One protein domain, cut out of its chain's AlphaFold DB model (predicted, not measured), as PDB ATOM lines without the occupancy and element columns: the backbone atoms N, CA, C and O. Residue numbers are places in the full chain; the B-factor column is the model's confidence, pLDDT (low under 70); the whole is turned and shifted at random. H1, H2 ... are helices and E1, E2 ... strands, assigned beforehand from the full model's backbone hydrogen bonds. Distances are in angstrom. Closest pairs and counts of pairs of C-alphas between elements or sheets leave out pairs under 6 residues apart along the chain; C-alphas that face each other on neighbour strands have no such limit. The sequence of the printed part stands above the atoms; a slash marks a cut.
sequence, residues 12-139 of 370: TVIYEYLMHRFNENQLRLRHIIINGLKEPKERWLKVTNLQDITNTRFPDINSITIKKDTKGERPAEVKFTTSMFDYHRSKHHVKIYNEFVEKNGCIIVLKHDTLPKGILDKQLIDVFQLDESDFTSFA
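Overview. This is residues 12 to 139 of the 370 residues of an uncharacterized protein of Acidibacillus ferrooxidans (UniProt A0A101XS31). A small closed barrel of six strands, E1 to E6, forms the core, with H1 and H2 packed outside it at separate places and H3 packed on H1, off the barrel. The printed part has 128 residues, in chain order H1 E1 E2 E3 E4 H2 E5 E6 H3, mixed in class; the barrel is mixed too. It is compact, with a radius of gyration of the C-alphas of 13.9 A, and spans 39 by 33 by 27 A.

Along the chain. The strands are E1, residues 28 to 34, 16.3 A long, from C-alpha 28 at (350.573, 417.232, 303.931); E2, 44 to 50, 16.2 A; E3, 61 to 66; E4, 74 to 79, 16.3 A; E5, 106 to 109; and E6, 126 to 130. The helices are H1, 12 to 23, 16.5 A; H2, 94 to 102; and H3, 132 to 139, ending at (361.290, 427.290, 311.702).

Arrangement. E1 E2 E3 E4 form a meander, each strand the antiparallel neighbour of the one before, with N 29 and O 45 at 2.8 A, N 48 and O 65 at 2.8 A, and N 61 and O 76 at 2.9 A. E5 is parallel to E4 (N 77 and O 106, 2.9 A) and to E6 (N 107 and O 126, 2.9 A). E6 and E1, antiparallel, close the ring (N 30 and O 129, 2.8 A). E4, H2, E5 are a strand-helix-strand unit, two parallel strands joined through a helix, with a right-handed crossover. H1 is on the barrel, outside it, at a height of 9.0 A; the closest C-alphas of H1 and E2, Phe 22 and Val 47, are 7.1 A apart. H2 is on it, outside; C-alphas Pro 75 and Phe 100, the closest of E4 and H2, are 6.7 A apart. H3 is not on the barrel; it touches residues 13 to 17 of H1, about perpendicular at 79 degrees, closest at C-alphas Tyr 17 and Phe 135, 6.9 A. In H1, H2 and H3 every O i to N i+4 pair is within hydrogen-bond range.

Size, cuts and confidence. The farthest C-alphas, Lys 91 and Ser 137, are 39.9 A apart. The printed part has no cut. The links E4 to H2 and E5 to E6 are long. pLDDT is under 70 at residue 55 and residues 80 to 93 and 112 to 123.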
ATOM      1  N   THR A  12     362.311 418.011 318.596       75.50
ATOM      2  CA  THR A  12     361.003 418.515 319.040       75.50
ATOM      3  C   THR A  12     360.384 419.570 318.126       75.50
ATOM      4  O   THR A  12     359.162 419.627 318.025       75.50
ATOM      5  N   VAL A  13     361.184 420.359 317.400       80.31
ATOM      6  CA  VAL A  13     360.672 421.397 316.484       80.31
ATOM      7  C   VAL A  13     359.868 420.788 315.332       80.31
ATOM      8  O   VAL A  13     358.913 421.395 314.847       80.31
ATOM      9  N   ILE A  14     360.212 419.574 314.891       83.94
ATOM     10  CA  ILE A  14     359.427 418.870 313.873       83.94
ATOM     11  C   ILE A  14     358.097 418.382 314.438       83.94
ATOM     12  O   ILE A  14     357.088 418.476 313.746       83.94
ATOM     13  N   TYR A  15     358.069 417.893 315.678       87.00
ATOM     14  CA  TYR A  15     356.818 417.477 316.312       87.00
ATOM     15  C   TYR A  15     355.879 418.673 316.478       87.00
ATOM     16  O   TYR A  15     354.705 418.588 316.122       87.00
ATOM     17  N   GLU A  16     356.412 419.821 316.905       87.25
ATOM     18  CA  GLU A  16     355.670 421.082 316.951       87.25
ATOM     19  C   GLU A  16     355.148 421.483 315.569       87.25
ATOM     20  O   GLU A  16     353.977 421.830 315.438       87.25
ATOM     21  N   TYR A  17     355.976 421.384 314.526       90.94
ATOM     22  CA  TYR A  17     355.560 421.650 313.149       90.94
ATOM     23  C   TYR A  17     354.422 420.725 312.689       90.94
ATOM     24  O   TYR A  17     353.430 421.207 312.138       90.94
ATOM     25  N   LEU A  18     354.541 419.413 312.927       91.62
ATOM     26  CA  LEU A  18     353.525 418.420 312.571       91.62
ATOM     27  C   LEU A  18     352.189 418.754 313.238       91.62
ATOM     28  O   LEU A  18     351.174 418.865 312.551       91.62
ATOM     29  N   MET A  19     352.209 418.978 314.553       92.88
ATOM     30  CA  MET A  19     351.015 419.326 315.321       92.88
ATOM     31  C   MET A  19     350.427 420.666 314.875       92.88
ATOM     32  O   MET A  19     349.225 420.766 314.642       92.88
ATOM     33  N   HIS A  20     351.263 421.690 314.683       91.81
ATOM     34  CA  HIS A  20     350.828 423.016 314.249       91.81
ATOM     35  C   HIS A  20     350.134 422.965 312.888       91.81
ATOM     36  O   HIS A  20     348.997 423.414 312.748       91.81
ATOM     37  N   ARG A  21     350.778 422.366 311.879       92.62
ATOM     38  CA  ARG A  21     350.194 422.251 310.536       92.62
ATOM     39  C   ARG A  21     348.982 421.334 310.503       92.62
ATOM     40  O   ARG A  21     348.086 421.558 309.688       92.62
ATOM     41  N   PHE A  22     348.928 420.311 311.354       94.50
ATOM     42  CA  PHE A  22     347.746 419.462 311.467       94.50
ATOM     43  C   PHE A  22     346.555 420.253 312.019       94.50
ATOM     44  O   PHE A  22     345.499 420.268 311.385       94.50
ATOM     45  N   ASN A  23     346.757 420.995 313.111       92.06
ATOM     46  CA  ASN A  23     345.740 421.849 313.728       92.06
ATOM     47  C   ASN A  23     345.240 422.946 312.772       92.06
ATOM     48  O   ASN A  23     344.053 423.266 312.751       92.06
ATOM     49  N   GLU A  24     346.115 423.469 311.910       93.31
ATOM     50  CA  GLU A  24     345.760 424.416 310.844       93.31
ATOM     51  C   GLU A  24     345.122 423.763 309.610       93.31
ATOM     52  O   GLU A  24     344.814 424.447 308.635       93.31
ATOM     53  N   ASN A  25     344.898 422.444 309.616       91.31
ATOM     54  CA  ASN A  25     344.359 421.692 308.483       91.31
ATOM     55  C   ASN A  25     345.235 421.712 307.212       91.31
ATOM     56  O   ASN A  25     344.734 421.428 306.113       91.31
ATOM     57  N   GLN A  26     346.530 421.996 307.360       93.62
ATOM     58  CA  GLN A  26     347.499 422.190 306.277       93.62
ATOM     59  C   GLN A  26     348.540 421.067 306.163       93.62
ATOM     60  O   GLN A  26     349.220 420.984 305.139       93.62
ATOM     61  N   LEU A  27     348.650 420.174 307.157       95.50
ATOM     62  CA  LEU A  27     349.649 419.105 307.140       95.50
ATOM     63  C   LEU A  27     349.452 418.166 305.941       95.50
ATOM     64  O   LEU A  27     348.425 417.493 305.788       95.50
ATOM     65  N   ARG A  28     350.489 418.098 305.104       94.75
ATOM     66  CA  ARG A  28     350.573 417.232 303.931       94.75
ATOM     67  C   ARG A  28     351.901 416.491 303.901       94.75
ATOM     68  O   ARG A  28     352.934 417.034 304.281       94.75
ATOM     69  N   LEU A  29     351.855 415.265 303.403       93.44
ATOM     70  CA  LEU A  29     352.991 414.366 303.277       93.44
ATOM     71  C   LEU A  29     353.156 413.943 301.823       93.44
ATOM     72  O   LEU A  29     352.180 413.613 301.147       93.44
ATOM     73  N   ARG A  30     354.390 413.938 301.337       90.69
ATOM     74  CA  ARG A  30     354.740 413.409 300.023       90.69
ATOM     75  C   ARG A  30     355.018 411.920 300.130       90.69
ATOM     76  O   ARG A  30     355.842 411.504 300.933       90.69
ATOM     77  N   HIS A  31     354.370 411.129 299.287       87.75
ATOM     78  CA  HIS A  31     354.666 409.703 299.144       87.75
ATOM     79  C   HIS A  31     355.975 409.497 298.384       87.75
ATOM     80  O   HIS A  31     356.163 410.109 297.331       87.75
ATOM     81  N   ILE A  32     356.873 408.656 298.912       84.81
ATOM     82  CA  ILE A  32     358.183 408.411 298.281       84.81
ATOM     83  C   ILE A  32     358.502 406.936 298.150       84.81
ATOM     84  O   ILE A  32     359.041 406.536 297.121       84.81
ATOM     85  N   ILE A  33     358.146 406.123 299.142       84.06
ATOM     86  CA  ILE A  33     358.237 404.668 299.032       84.06
ATOM     87  C   ILE A  33     356.899 404.065 299.427       84.06
ATOM     88  O   ILE A  33     356.365 404.403 300.481       84.06
ATOM     89  N   ILE A  34     356.376 403.178 298.584       82.06
ATOM     90  CA  ILE A  34     355.161 402.406 298.837       82.06
ATOM     91  C   ILE A  34     355.499 400.938 298.647       82.06
ATOM     92  O   ILE A  34     355.944 400.537 297.573       82.06
ATOM     93  N   ASN A  35     355.283 400.131 299.685       78.44
ATOM     94  CA  ASN A  35     355.593 398.702 299.665       78.44
ATOM     95  C   ASN A  35     357.017 398.422 299.134       78.44
ATOM     96  O   ASN A  35     357.206 397.604 298.239       78.44
ATOM     97  N   GLY A  36     358.016 399.167 299.617       71.38
ATOM     98  CA  GLY A  36     359.414 399.026 299.188       71.38
ATOM     99  C   GLY A  36     359.751 399.572 297.790       71.38
ATOM    100  O   GLY A  36     360.926 399.641 297.436       71.38
ATOM    101  N   LEU A  37     358.769 400.016 296.999       76.81
ATOM    102  CA  LEU A  37     358.985 400.590 295.669       76.81
ATOM    103  C   LEU A  37     358.990 402.116 295.719       76.81
ATOM    104  O   LEU A  37     358.150 402.730 296.375       76.81
ATOM    105  N   LYS A  38     359.925 402.743 294.996       79.62
ATOM    106  CA  LYS A  38     359.962 404.203 294.862       79.62
ATOM    107  C   LYS A  38     358.769 404.694 294.047       79.62
ATOM    108  O   LYS A  38     358.543 404.219 292.937       79.62
ATOM    109  N   GLU A  39     358.060 405.682 294.576       78.44
ATOM    110  CA  GLU A  39     356.968 406.349 293.874       78.44
ATOM    111  C   GLU A  39     357.549 407.304 292.811       78.44
ATOM    112  O   GLU A  39     358.297 408.224 293.154       78.44
ATOM    113  N   PRO A  40     357.236 407.119 291.516       71.81
ATOM    114  CA  PRO A  40     357.814 407.933 290.448       71.81
ATOM    115  C   PRO A  40     357.168 409.318 290.326       71.81
ATOM    116  O   PRO A  40     357.785 410.235 289.788       71.81
ATOM    117  N   LYS A  41     355.918 409.483 290.782       82.25
ATOM    118  CA  LYS A  41     355.173 410.742 290.667       82.25
ATOM    119  C   LYS A  41     355.107 411.458 292.002       82.25
ATOM    120  O   LYS A  41     354.781 410.874 293.030       82.25
ATOM    121  N   GLU A  42     355.336 412.766 291.975       83.56
ATOM    122  CA  GLU A  42     355.159 413.580 293.171       83.56
ATOM    123  C   GLU A  42     353.680 413.632 293.552       83.56
ATOM    124  O   GLU A  42     352.836 414.115 292.794       83.56
ATOM    125  N   ARG A  43     353.357 413.124 294.742       87.06
ATOM    126  CA  ARG A  43     351.992 413.116 295.257       87.06
ATOM    127  C   ARG A  43     351.974 413.528 296.717       87.06
ATOM    128  O   ARG A  43     352.454 412.800 297.582       87.06
ATOM    129  N   TRP A  44     351.369 414.685 296.969       91.38
ATOM    130  CA  TRP A  44     351.112 415.210 298.307       91.38
ATOM    131  C   TRP A  44     349.742 414.750 298.798       91.38
ATOM    132  O   TRP A  44     348.724 415.008 298.150       91.38
ATOM    133  N   LEU A  45     349.707 414.076 299.943       93.31
ATOM    134  CA  LEU A  45     348.490 413.625 300.603       93.31
ATOM    135  C   LEU A  45     348.287 414.373 301.915       93.31
ATOM    136  O   LEU A  45     349.215 414.553 302.695       93.31
ATOM    137  N   LYS A  46     347.051 414.810 302.154       95.06
ATOM    138  CA  LYS A  46     346.669 415.480 303.398       95.06
ATOM    139  C   LYS A  46     346.598 414.461 304.537       95.06
ATOM    140  O   LYS A  46     346.001 413.399 304.357       95.06
ATOM    141  N   VAL A  47     347.131 414.811 305.702       95.69
ATOM    142  CA  VAL A  47     346.922 414.054 306.944       95.69
ATOM    143  C   VAL A  47     345.538 414.400 307.496       95.69
ATOM    144  O   VAL A  47     345.196 415.575 307.628       95.69
ATOM    145  N   THR A  48     344.706 413.390 307.741       95.75
ATOM    146  CA  THR A  48     343.318 413.556 308.215       95.75
ATOM    147  C   THR A  48     343.151 413.248 309.690       95.75
ATOM    148  O   THR A  48     342.211 413.750 310.292       95.75
ATOM    149  N   ASN A  49     344.049 412.449 310.260       95.69
ATOM    150  CA  ASN A  49     344.126 412.205 311.692       95.69
ATOM    151  C   ASN A  49     345.597 412.144 312.105       95.69
ATOM    152  O   ASN A  49     346.399 411.550 311.380       95.69
ATOM    153  N   LEU A  50     345.933 412.736 313.244       94.94
ATOM    154  CA  LEU A  50     347.256 412.681 313.853       94.94
ATOM    155  C   LEU A  50     347.064 412.674 315.367       94.94
ATOM    156  O   LEU A  50     346.539 413.634 315.923       94.94
ATOM    157  N   GLN A  51     347.462 411.586 316.019       92.44
ATOM    158  CA  GLN A  51     347.456 411.518 317.473       92.44
ATOM    159  C   GLN A  51     348.567 412.401 318.051       92.44
ATOM    160  O   GLN A  51     349.683 412.414 317.530       92.44
ATOM    161  N   ASP A  52     348.260 413.095 319.150       87.12
ATOM    162  CA  ASP A  52     349.197 413.983 319.838       87.12
ATOM    163  C   ASP A  52     350.526 413.292 320.167       87.12
ATOM    164  O   ASP A  52     350.580 412.238 320.815       87.12
ATOM    165  N   ILE A  53     351.616 413.945 319.767       85.44
ATOM    166  CA  ILE A  53     352.986 413.500 320.022       85.44
ATOM    167  C   ILE A  53     353.379 413.947 321.431       85.44
ATOM    168  O   ILE A  53     353.899 415.040 321.642       85.44
ATOM    169  N   THR A  54     353.078 413.108 322.420       72.19
ATOM    170  CA  THR A  54     353.319 413.398 323.849       72.19
ATOM    171  C   THR A  54     354.601 412.767 324.391       72.19
ATOM    172  O   THR A  54     355.053 413.116 325.481       72.19
ATOM    173  N   ASN A  55     355.196 411.829 323.650       68.38
ATOM    174  CA  ASN A  55     356.376 411.076 324.052       68.38
ATOM    175  C   ASN A  55     357.175 410.657 322.811       68.38
ATOM    176  O   ASN A  55     356.597 410.136 321.868       68.38
ATOM    177  N   THR A  56     358.496 410.823 322.836       70.19
ATOM    178  CA  THR A  56     359.420 410.493 321.732       70.19
ATOM    179  C   THR A  56     359.920 409.043 321.815       70.19
ATOM    180  O   THR A  56     361.102 408.753 321.613       70.19
ATOM    181  N   ARG A  57     359.060 408.120 322.266       76.31
ATOM    182  CA  ARG A  57     359.373 406.683 322.290       76.31
ATOM    183  C   ARG A  57     358.962 406.089 320.958       76.31
ATOM    184  O   ARG A  57     357.875 406.385 320.501       76.31
ATOM    185  N   PHE A  58     359.761 405.168 320.427       77.88
ATOM    186  CA  PHE A  58     359.410 404.441 319.209       77.88
ATOM    187  C   PHE A  58     358.097 403.637 319.374       77.88
ATOM    188  O   PHE A  58     358.022 402.822 320.307       77.88
ATOM    189  N   PRO A  59     357.120 403.759 318.451       82.62
ATOM    190  CA  PRO A  59     357.052 404.757 317.376       82.62
ATOM    191  C   PRO A  59     356.618 406.138 317.894       82.62
ATOM    192  O   PRO A  59     355.705 406.214 318.716       82.62
ATOM    193  N   ASP A  60     357.215 407.214 317.373       85.62
ATOM    194  CA  ASP A  60     356.940 408.597 317.815       85.62
ATOM    195  C   ASP A  60     355.449 408.976 317.780       85.62
ATOM    196  O   ASP A  60     354.955 409.737 318.613       85.62
ATOM    197  N   ILE A  61     354.722 408.458 316.790       90.12
ATOM    198  CA  ILE A  61     353.297 408.694 316.588       90.12
ATOM    199  C   ILE A  61     352.580 407.350 316.679       90.12
ATOM    200  O   ILE A  61     352.754 406.466 315.839       90.12
ATOM    201  N   ASN A  62     351.708 407.212 317.674       90.06
ATOM    202  CA  ASN A  62     350.927 405.991 317.876       90.06
ATOM    203  C   ASN A  62     349.885 405.759 316.769       90.06
ATOM    204  O   ASN A  62     349.618 404.611 316.413       90.06
ATOM    205  N   SER A  63     349.308 406.836 316.228       93.12
ATOM    206  CA  SER A  63     348.286 406.777 315.186       93.12
ATOM    207  C   SER A  63     348.332 407.994 314.258       93.12
ATOM    208  O   SER A  63     348.286 409.147 314.694       93.12
ATOM    209  N   ILE A  64     348.399 407.726 312.954       95.44
ATOM    210  CA  ILE A  64     348.215 408.689 311.873       95.44
ATOM    211  C   ILE A  64     347.270 408.105 310.816       95.44
ATOM    212  O   ILE A  64     347.264 406.903 310.553       95.44
ATOM    213  N   THR A  65     346.474 408.957 310.171       95.75
ATOM    214  CA  THR A  65     345.692 408.601 308.978       95.75
ATOM    215  C   THR A  65     345.968 409.597 307.864       95.75
ATOM    216  O   THR A  65     345.849 410.810 308.049       95.75
ATOM    217  N   ILE A  66     346.302 409.082 306.684       93.50
ATOM    218  CA  ILE A  66     346.636 409.881 305.506       93.50
ATOM    219  C   ILE A  66     345.541 409.691 304.452       93.50
ATOM    220  O   ILE A  66     345.116 408.580 304.135       93.50
ATOM    221  N   LYS A  67     345.044 410.788 303.881       91.88
ATOM    222  CA  LYS A  67     343.943 410.746 302.916       91.88
ATOM    223  C   LYS A  67     344.346 409.954 301.670       91.88
ATOM    224  O   LYS A  67     345.287 410.342 300.985       91.88
ATOM    225  N   LYS A  68     343.539 408.953 301.293       85.38
ATOM    226  CA  LYS A  68     343.784 408.023 300.166       85.38
ATOM    227  C   LYS A  68     344.951 407.049 300.393       85.38
ATOM    228  O   LYS A  68     345.433 406.471 299.421       85.38
ATOM    229  N   ASP A  69     345.390 406.881 301.634       84.81
ATOM    230  CA  ASP A  69     346.253 405.778 302.034       84.81
ATOM    231  C   ASP A  69     345.411 404.514 302.242       84.81
ATOM    232  O   ASP A  69     344.426 404.528 302.980       84.81
ATOM    233  N   THR A  70     345.769 403.428 301.561       82.50
ATOM    234  CA  THR A  70     345.034 402.160 301.630       82.50
ATOM    235  C   THR A  70     345.313 401.388 302.913       82.50
ATOM    236  O   THR A  70     344.543 400.490 303.243       82.50
ATOM    237  N   LYS A  71     346.388 401.723 303.640       87.44
ATOM    238  CA  LYS A  71     346.758 401.054 304.898       87.44
ATOM    239  C   LYS A  71     346.023 401.611 306.123       87.44
ATOM    240  O   LYS A  71     346.114 401.020 307.191       87.44
ATOM    241  N   GLY A  72     345.245 402.683 305.952       88.81
ATOM    242  CA  GLY A  72     344.368 403.222 306.988       88.81
ATOM    243  C   GLY A  72     345.118 403.873 308.150       88.81
ATOM    244  O   GLY A  72     346.111 404.573 307.952       88.81
ATOM    245  N   GLU A  73     344.585 403.689 309.354       93.69
ATOM    246  CA  GLU A  73     345.168 404.182 310.600       93.69
ATOM    247  C   GLU A  73     346.362 403.315 311.020       93.69
ATOM    248  O   GLU A  73     346.249 402.090 311.088       93.69
ATOM    249  N   ARG A  74     347.513 403.940 311.290       93.44
ATOM    250  CA  ARG A  74     348.768 403.223 311.563       93.44
ATOM    251  C   ARG A  74     349.747 404.029 312.414       93.44
ATOM    252  O   ARG A  74     349.652 405.255 312.417       93.44
ATOM    253  N   PRO A  75     350.709 403.384 313.096       93.12
ATOM    254  CA  PRO A  75     351.783 404.100 313.769       93.12
ATOM    255  C   PRO A  75     352.755 404.722 312.760       93.12
ATOM    256  O   PRO A  75     352.961 404.192 311.663       93.12
ATOM    257  N   ALA A  76     353.394 405.822 313.146       91.25
ATOM    258  CA  ALA A  76     354.413 406.475 312.343       91.25
ATOM    259  C   ALA A  76     355.649 406.815 313.172       91.25
ATOM    260  O   ALA A  76     355.558 407.215 314.328       91.25
ATOM    261  N   GLU A  77     356.807 406.665 312.547       87.81
ATOM    262  CA  GLU A  77     358.089 407.048 313.121       87.81
ATOM    263  C   GLU A  77     358.632 408.264 312.388       87.81
ATOM    264  O   GLU A  77     358.694 408.264 311.155       87.81
ATOM    265  N   VAL A  78     359.074 409.281 313.125       85.62
ATOM    266  CA  VAL A  78     359.672 410.469 312.527       85.62
ATOM    267  C   VAL A  78     361.195 410.331 312.536       85.62
ATOM    268  O   VAL A  78     361.796 409.693 313.403       85.62
ATOM    269  N   LYS A  79     361.849 410.842 311.491       76.88
ATOM    270  CA  LYS A  79     363.292 410.672 311.301       76.88
ATOM    271  C   LYS A  79     364.009 411.953 310.912       76.88
ATOM    272  O   LYS A  79     363.684 412.579 309.898       76.88
ATOM    273  N   PHE A  80     365.064 412.259 311.673       68.19
ATOM    274  CA  PHE A  80     366.052 413.281 311.351       68.19
ATOM    275  C   PHE A  80     367.266 412.710 310.623       68.19
ATOM    276  O   PHE A  80     367.641 411.548 310.772       68.19
ATOM    277  N   THR A  81     367.951 413.597 309.904       57.41
ATOM    278  CA  THR A  81     369.291 413.361 309.347       57.41
ATOM    279  C   THR A  81     370.323 412.977 310.415       57.41
ATOM    280  O   THR A  81     371.333 412.363 310.087       57.41
ATOM    281  N   THR A  82     370.077 413.314 311.685       48.91
ATOM    282  CA  THR A  82     370.941 413.016 312.836       48.91
ATOM    283  C   THR A  82     370.497 411.801 313.659       48.91
ATOM    284  O   THR A  82     371.239 411.391 314.550       48.91
ATOM    285  N   SER A  83     369.322 411.213 313.401       53.44
ATOM    286  CA  SER A  83     368.812 410.091 314.201       53.44
ATOM    287  C   SER A  83     369.514 408.787 313.802       53.44
ATOM    288  O   SER A  83     369.310 408.262 312.706       53.44
ATOM    289  N   MET A  84     370.334 408.234 314.701       52.69
ATOM    290  CA  MET A  84     370.939 406.909 314.526       52.69
ATOM    291  C   MET A  84     369.853 405.822 314.562       52.69
ATOM    292  O   MET A  84     369.072 405.700 315.505       52.69
ATOM    293  N   PHE A  85     369.815 405.009 313.514       56.41
ATOM    294  CA  PHE A  85     368.873 403.910 313.323       56.41
ATOM    295  C   PHE A  85     369.390 402.641 314.033       56.41
ATOM    296  O   PHE A  85     369.755 401.679 313.375       56.41
ATOM    297  N   ASP A  86     369.477 402.613 315.365       56.00
ATOM    298  CA  ASP A  86     370.021 401.430 316.077       56.00
ATOM    299  C   ASP A  86     368.980 400.642 316.892       56.00
ATOM    300  O   ASP A  86     369.252 399.532 317.353       56.00
ATOM    301  N   TYR A  87     367.742 401.131 316.998       55.22
ATOM    302  CA  TYR A  87     366.688 400.445 317.755       55.22
ATOM    303  C   TYR A  87     366.286 399.093 317.139       55.22
ATOM    304  O   TYR A  87     365.985 398.163 317.870       55.22
ATOM    305  N   HIS A  88     366.385 398.888 315.823       52.72
ATOM    306  CA  HIS A  88     366.125 397.571 315.214       52.72
ATOM    307  C   HIS A  88     367.252 396.541 315.441       52.72
ATOM    308  O   HIS A  88     367.095 395.370 315.097       52.72
ATOM    309  N   ARG A  89     368.400 396.954 315.999       52.59
ATOM    310  CA  ARG A  89     369.570 396.088 316.239       52.59
ATOM    311  C   ARG A  89     369.638 395.557 317.671       52.59
ATOM    312  O   ARG A  89     370.330 394.578 317.939       52.59
ATOM    313  N   SER A  90     368.907 396.181 318.592       57.16
ATOM    314  CA  SER A  90     368.824 395.783 319.996       57.16
ATOM    315  C   SER A  90     367.768 394.695 320.206       57.16
ATOM    316  O   SER A  90     366.599 394.894 319.879       57.16
ATOM    317  N   LYS A  91     368.143 393.567 320.833       54.19
ATOM    318  CA  LYS A  91     367.231 392.439 321.132       54.19
ATOM    319  C   LYS A  91     365.950 392.853 321.877       54.19
ATOM    320  O   LYS A  91     364.937 392.181 321.725       54.19
ATOM    321  N   HIS A  92     365.972 393.928 322.670       58.25
ATOM    322  CA  HIS A  92     364.796 394.416 323.409       58.25
ATOM    323  C   HIS A  92     363.783 395.174 322.539       58.25
ATOM    324  O   HIS A  92     362.595 395.175 322.844       58.25
ATOM    325  N   HIS A  93     364.224 395.776 321.438       66.62
ATOM    326  CA  HIS A  93     363.381 396.615 320.585       66.62
ATOM    327  C   HIS A  93     362.847 395.881 319.348       66.62
ATOM    328  O   HIS A  93     361.912 396.364 318.714       66.62
ATOM    329  N   VAL A  94     363.363 394.682 319.045       74.19
ATOM    330  CA  VAL A  94     362.883 393.833 317.937       74.19
ATOM    331  C   VAL A  94     361.386 393.534 318.052       74.19
ATOM    332  O   VAL A  94     360.686 393.578 317.048       74.19
ATOM    333  N   LYS A  95     360.869 393.275 319.264       79.50
ATOM    334  CA  LYS A  95     359.439 392.988 319.462       79.50
ATOM    335  C   LYS A  95     358.560 394.191 319.094       79.50
ATOM    336  O   LYS A  95     357.651 394.045 318.290       79.50
ATOM    337  N   ILE A  96     358.881 395.370 319.628       78.44
ATOM    338  CA  ILE A  96     358.146 396.620 319.360       78.44
ATOM    339  C   ILE A  96     358.228 396.978 317.870       78.44
ATOM    340  O   ILE A  96     357.257 397.421 317.267       78.44
ATOM    341  N   TYR A  97     359.385 396.746 317.254       80.56
ATOM    342  CA  TYR A  97     359.576 396.966 315.828       80.56
ATOM    343  C   TYR A  97     358.762 395.993 314.959       80.56
ATOM    344  O   TYR A  97     358.158 396.414 313.976       80.56
ATOM    345  N   ASN A  98     358.685 394.713 315.326       82.19
ATOM    346  CA  ASN A  98     357.830 393.754 314.625       82.19
ATOM    347  C   ASN A  98     356.349 394.130 314.755       82.19
ATOM    348  O   ASN A  98     355.647 394.135 313.750       82.19
ATOM    349  N   GLU A  99     355.899 394.542 315.946       86.50
ATOM    350  CA  GLU A  99     354.537 395.058 316.152       86.50
ATOM    351  C   GLU A  99     354.259 396.299 315.284       86.50
ATOM    352  O   GLU A  99     353.173 396.441 314.723       86.50
ATOM    353  N   PHE A 100     355.240 397.194 315.132       87.44
ATOM    354  CA  PHE A 100     355.144 398.344 314.234       87.44
ATOM    355  C   PHE A 100     354.963 397.917 312.768       87.44
ATOM    356  O   PHE A 100     354.108 398.464 312.072       87.44
ATOM    357  N   VAL A 101     355.719 396.915 312.304       85.81
ATOM    358  CA  VAL A 101     355.605 396.378 310.936       85.81
ATOM    359  C   VAL A 101     354.268 395.664 310.721       85.81
ATOM    360  O   VAL A 101     353.614 395.907 309.709       85.81
ATOM    361  N   GLU A 102     353.824 394.837 311.670       87.25
ATOM    362  CA  GLU A 102     352.523 394.148 311.630       87.25
ATOM    363  C   GLU A 102     351.351 395.136 311.563       87.25
ATOM    364  O   GLU A 102     350.364 394.895 310.868       87.25
ATOM    365  N   LYS A 103     351.486 396.294 312.221       89.62
ATOM    366  CA  LYS A 103     350.522 397.402 312.167       89.62
ATOM    367  C   LYS A 103     350.689 398.312 310.947       89.62
ATOM    368  O   LYS A 103     350.151 399.415 310.938       89.62
ATOM    369  N   ASN A 104     351.409 397.874 309.912       89.38
ATOM    370  CA  ASN A 104     351.631 398.636 308.681       89.38
ATOM    371  C   ASN A 104     352.301 400.005 308.897       89.38
ATOM    372  O   ASN A 104     352.056 400.941 308.125       89.38
ATOM    373  N   GLY A 105     353.139 400.127 309.930       89.75
ATOM    374  CA  GLY A 105     353.769 401.381 310.317       89.75
ATOM    375  C   GLY A 105     354.537 402.064 309.181       89.75
ATOM    376  O   GLY A 105     355.025 401.415 308.251       89.75
ATOM    377  N   CYS A 106     354.620 403.394 309.234       90.06
ATOM    378  CA  CYS A 106     355.299 404.201 308.217       90.06
ATOM    379  C   CYS A 106     356.389 405.103 308.794       90.06
ATOM    380  O   CYS A 106     356.420 405.396 309.987       90.06
ATOM    381  N   ILE A 107     357.298 405.549 307.932       88.00
ATOM    382  CA  ILE A 107     358.384 406.460 308.303       88.00
ATOM    383  C   ILE A 107     358.117 407.832 307.686       88.00
ATOM    384  O   ILE A 107     357.828 407.928 306.496       88.00
ATOM    385  N   ILE A 108     358.259 408.895 308.474       89.50
ATOM    386  CA  ILE A 108     358.166 410.291 308.043       89.50
ATOM    387  C   ILE A 108     359.557 410.928 308.136       89.50
ATOM    388  O   ILE A 108     360.165 410.953 309.203       89.50
ATOM    389  N   VAL A 109     360.068 411.466 307.029       85.12
ATOM    390  CA  VAL A 109     361.377 412.138 306.950       85.12
ATOM    391  C   VAL A 109     361.232 413.612 306.566       85.12
ATOM    392  O   VAL A 109     360.309 413.994 305.849       85.12
ATOM    393  N   LEU A 110     362.177 414.458 306.984       80.25
ATOM    394  CA  LEU A 110     362.271 415.832 306.467       80.25
ATOM    395  C   LEU A 110     362.946 415.878 305.086       80.25
ATOM    396  O   LEU A 110     362.441 416.511 304.159       80.25
ATOM    397  N   LYS A 111     364.081 415.182 304.938       72.56
ATOM    398  CA  LYS A 111     364.868 415.134 303.699       72.56
ATOM    399  C   LYS A 111     365.506 413.761 303.478       72.56
ATOM    400  O   LYS A 111     365.867 413.067 304.423       72.56
ATOM    401  N   HIS A 112     365.643 413.392 302.207       55.53
ATOM    402  CA  HIS A 112     365.925 412.041 301.721       55.53
ATOM    403  C   HIS A 112     367.398 411.605 301.646       55.53
ATOM    404  O   HIS A 112     367.692 410.606 300.989       55.53
ATOM    405  N   ASP A 113     368.331 412.287 302.309       46.06
ATOM    406  CA  ASP A 113     369.756 412.055 302.021       46.06
ATOM    407  C   ASP A 113     370.333 410.778 302.671       46.06
ATOM    408  O   ASP A 113     371.369 410.285 302.228       46.06
ATOM    409  N   THR A 114     369.646 410.165 303.643       51.38
ATOM    410  CA  THR A 114     370.110 408.926 304.300       51.38
ATOM    411  C   THR A 114     368.958 408.046 304.802       51.38
ATOM    412  O   THR A 114     368.713 407.952 306.003       51.38
ATOM    413  N   LEU A 115     368.252 407.351 303.901       56.47
ATOM    414  CA  LEU A 115     367.485 406.171 304.329       56.47
ATOM    415  C   LEU A 115     368.478 405.051 304.694       56.47
ATOM    416  O   LEU A 115     369.424 404.821 303.932       56.47
ATOM    417  N   PRO A 116     368.312 404.339 305.821       50.31
ATOM    418  CA  PRO A 116     369.222 403.261 306.195       50.31
ATOM    419  C   PRO A 116     369.215 402.151 305.146       50.31
ATOM    420  O   PRO A 116     368.162 401.611 304.796       50.31
ATOM    421  N   LYS A 117     370.405 401.776 304.670       48.72
ATOM    422  CA  LYS A 117     370.582 400.618 303.785       48.72
ATOM    423  C   LYS A 117     370.089 399.348 304.499       48.72
ATOM    424  O   LYS A 117     370.471 399.114 305.645       48.72
ATOM    425  N   GLY A 118     369.262 398.537 303.835       54.50
ATOM    426  CA  GLY A 118     368.794 397.240 304.339       54.50
ATOM    427  C   GLY A 118     367.412 397.195 305.008       54.50
ATOM    428  O   GLY A 118     366.897 396.092 305.182       54.50
ATOM    429  N   ILE A 119     366.788 398.328 305.362       57.59
ATOM    430  CA  ILE A 119     365.416 398.339 305.929       57.59
ATOM    431  C   ILE A 119     364.374 398.174 304.826       57.59
ATOM    432  O   ILE A 119     363.497 397.319 304.911       57.59
ATOM    433  N   LEU A 120     364.532 398.944 303.753       56.56
ATOM    434  CA  LEU A 120     363.650 398.912 302.585       56.56
ATOM    435  C   LEU A 120     363.812 397.624 301.773       56.56
ATOM    436  O   LEU A 120     362.871 397.168 301.137       56.56
ATOM    437  N   ASP A 121     365.003 397.025 301.835       55.78
ATOM    438  CA  ASP A 121     365.346 395.826 301.067       55.78
ATOM    439  C   ASP A 121     364.763 394.546 301.693       55.78
ATOM    440  O   ASP A 121     364.686 393.513 301.033       55.78
ATOM    441  N   LYS A 122     364.370 394.591 302.976       59.50
ATOM    442  CA  LYS A 122     363.850 393.433 303.725       59.50
ATOM    443  C   LYS A 122     362.379 393.558 304.112       59.50
ATOM    444  O   LYS A 122     361.751 392.538 304.382       59.50
ATOM    445  N   GLN A 123     361.840 394.774 304.202       64.69
ATOM    446  CA  GLN A 123     360.498 395.026 304.722       64.69
ATOM    447  C   GLN A 123     359.792 396.122 303.916       64.69
ATOM    448  O   GLN A 123     360.366 397.167 303.617       64.69
ATOM    449  N   LEU A 124     358.520 395.881 303.581       73.94
ATOM    450  CA  LEU A 124     357.668 396.720 302.725       73.94
ATOM    451  C   LEU A 124     357.123 397.959 303.471       73.94
ATOM    452  O   LEU A 124     355.915 398.209 303.482       73.94
ATOM    453  N   ILE A 125     358.004 398.713 304.132       82.50
ATOM    454  CA  ILE A 125     357.652 399.910 304.908       82.50
ATOM    455  C   ILE A 125     357.479 401.104 303.966       82.50
ATOM    456  O   ILE A 125     358.294 401.327 303.068       82.50
ATOM    457  N   ASP A 126     356.420 401.881 304.190       87.06
ATOM    458  CA  ASP A 126     356.179 403.101 303.422       87.06
ATOM    459  C   ASP A 126     356.966 404.274 304.004       87.06
ATOM    460  O   ASP A 126     357.106 404.407 305.225       87.06
ATOM    461  N   VAL A 127     357.434 405.155 303.121       87.44
ATOM    462  CA  VAL A 127     358.180 406.357 303.497       87.44
ATOM    463  C   VAL A 127     357.502 407.598 302.935       87.44
ATOM    464  O   VAL A 127     357.240 407.701 301.729       87.44
ATOM    465  N   PHE A 128     357.272 408.549 303.833       90.00
ATOM    466  CA  PHE A 128     356.701 409.859 303.587       90.00
ATOM    467  C   PHE A 128     357.712 410.962 303.844       90.00
ATOM    468  O   PHE A 128     358.527 410.854 304.754       90.00
ATOM    469  N   GLN A 129     357.615 412.053 303.092       89.38
ATOM    470  CA  GLN A 129     358.425 413.246 303.311       89.38
ATOM    471  C   GLN A 129     357.569 414.474 303.604       89.38
ATOM    472  O   GLN A 129     356.497 414.661 303.025       89.38
ATOM    473  N   LEU A 130     358.069 415.318 304.500       91.19
ATOM    474  CA  LEU A 130     357.505 416.630 304.802       91.19
ATOM    475  C   LEU A 130     357.815 417.658 303.708       91.19
ATOM    476  O   LEU A 130     358.766 417.533 302.939       91.19
ATOM    477  N   ASP A 131     357.018 418.719 303.653       90.44
ATOM    478  CA  ASP A 131     357.331 419.886 302.830       90.44
ATOM    479  C   ASP A 131     358.497 420.669 303.451       90.44
ATOM    480  O   ASP A 131     358.326 421.395 304.427       90.44
ATOM    481  N   GLU A 132     359.701 420.484 302.902       86.94
ATOM    482  CA  GLU A 132     360.934 421.114 303.395       86.94
ATOM    483  C   GLU A 132     360.858 422.647 303.357       86.94
ATOM    484  O   GLU A 132     361.348 423.317 304.269       86.94
ATOM    485  N   SER A 133     360.221 423.214 302.329       87.19
ATOM    486  CA  SER A 133     360.079 424.666 302.179       87.19
ATOM    487  C   SER A 133     359.133 425.240 303.234       87.19
ATOM    488  O   SER A 133     359.427 426.271 303.854       87.19
ATOM    489  N   ASP A 134     358.021 424.543 303.481       89.81
ATOM    490  CA  ASP A 134     357.068 424.926 304.521       89.81
ATOM    491  C   ASP A 134     357.673 424.780 305.924       89.81
ATOM    492  O   ASP A 134     357.629 425.723 306.716       89.81
ATOM    493  N   PHE A 135     358.346 423.660 306.201       88.62
ATOM    494  CA  PHE A 135     359.065 423.448 307.458       88.62
ATOM    495  C   PHE A 135     360.131 424.527 307.701       88.62
ATOM    496  O   PHE A 135     360.200 425.109 308.784       88.62
ATOM    497  N   THR A 136     360.933 424.854 306.683       86.19
ATOM    498  CA  THR A 136     361.957 425.908 306.773       86.19
ATOM    499  C   THR A 136     361.325 427.268 307.070       86.19
ATOM    500  O   THR A 136     361.851 428.048 307.869       86.19
ATOM    501  N   SER A 137     360.176 427.561 306.458       85.56
ATOM    502  CA  SER A 137     359.439 428.800 306.708       85.56
ATOM    503  C   SER A 137     358.883 428.858 308.131       85.56
ATOM    504  O   SER A 137     359.067 429.880 308.792       85.56
ATOM    505  N   PHE A 138     358.310 427.759 308.627       86.88
ATOM    506  CA  PHE A 138     357.850 427.621 310.011       86.88
ATOM    507  C   PHE A 138     358.988 427.822 311.022       86.88
ATOM    508  O   PHE A 138     358.851 428.602 311.967       86.88
ATOM    509  N   ALA A 139     360.135 427.169 310.815       84.94
ATOM    510  CA  ALA A 139     361.290 427.290 311.702       84.94
ATOM    511  C   ALA A 139     361.836 428.727 311.725       84.94
ATOM    512  O   ALA A 139     362.092 429.287 312.792       84.94
TER     513      ALA A 139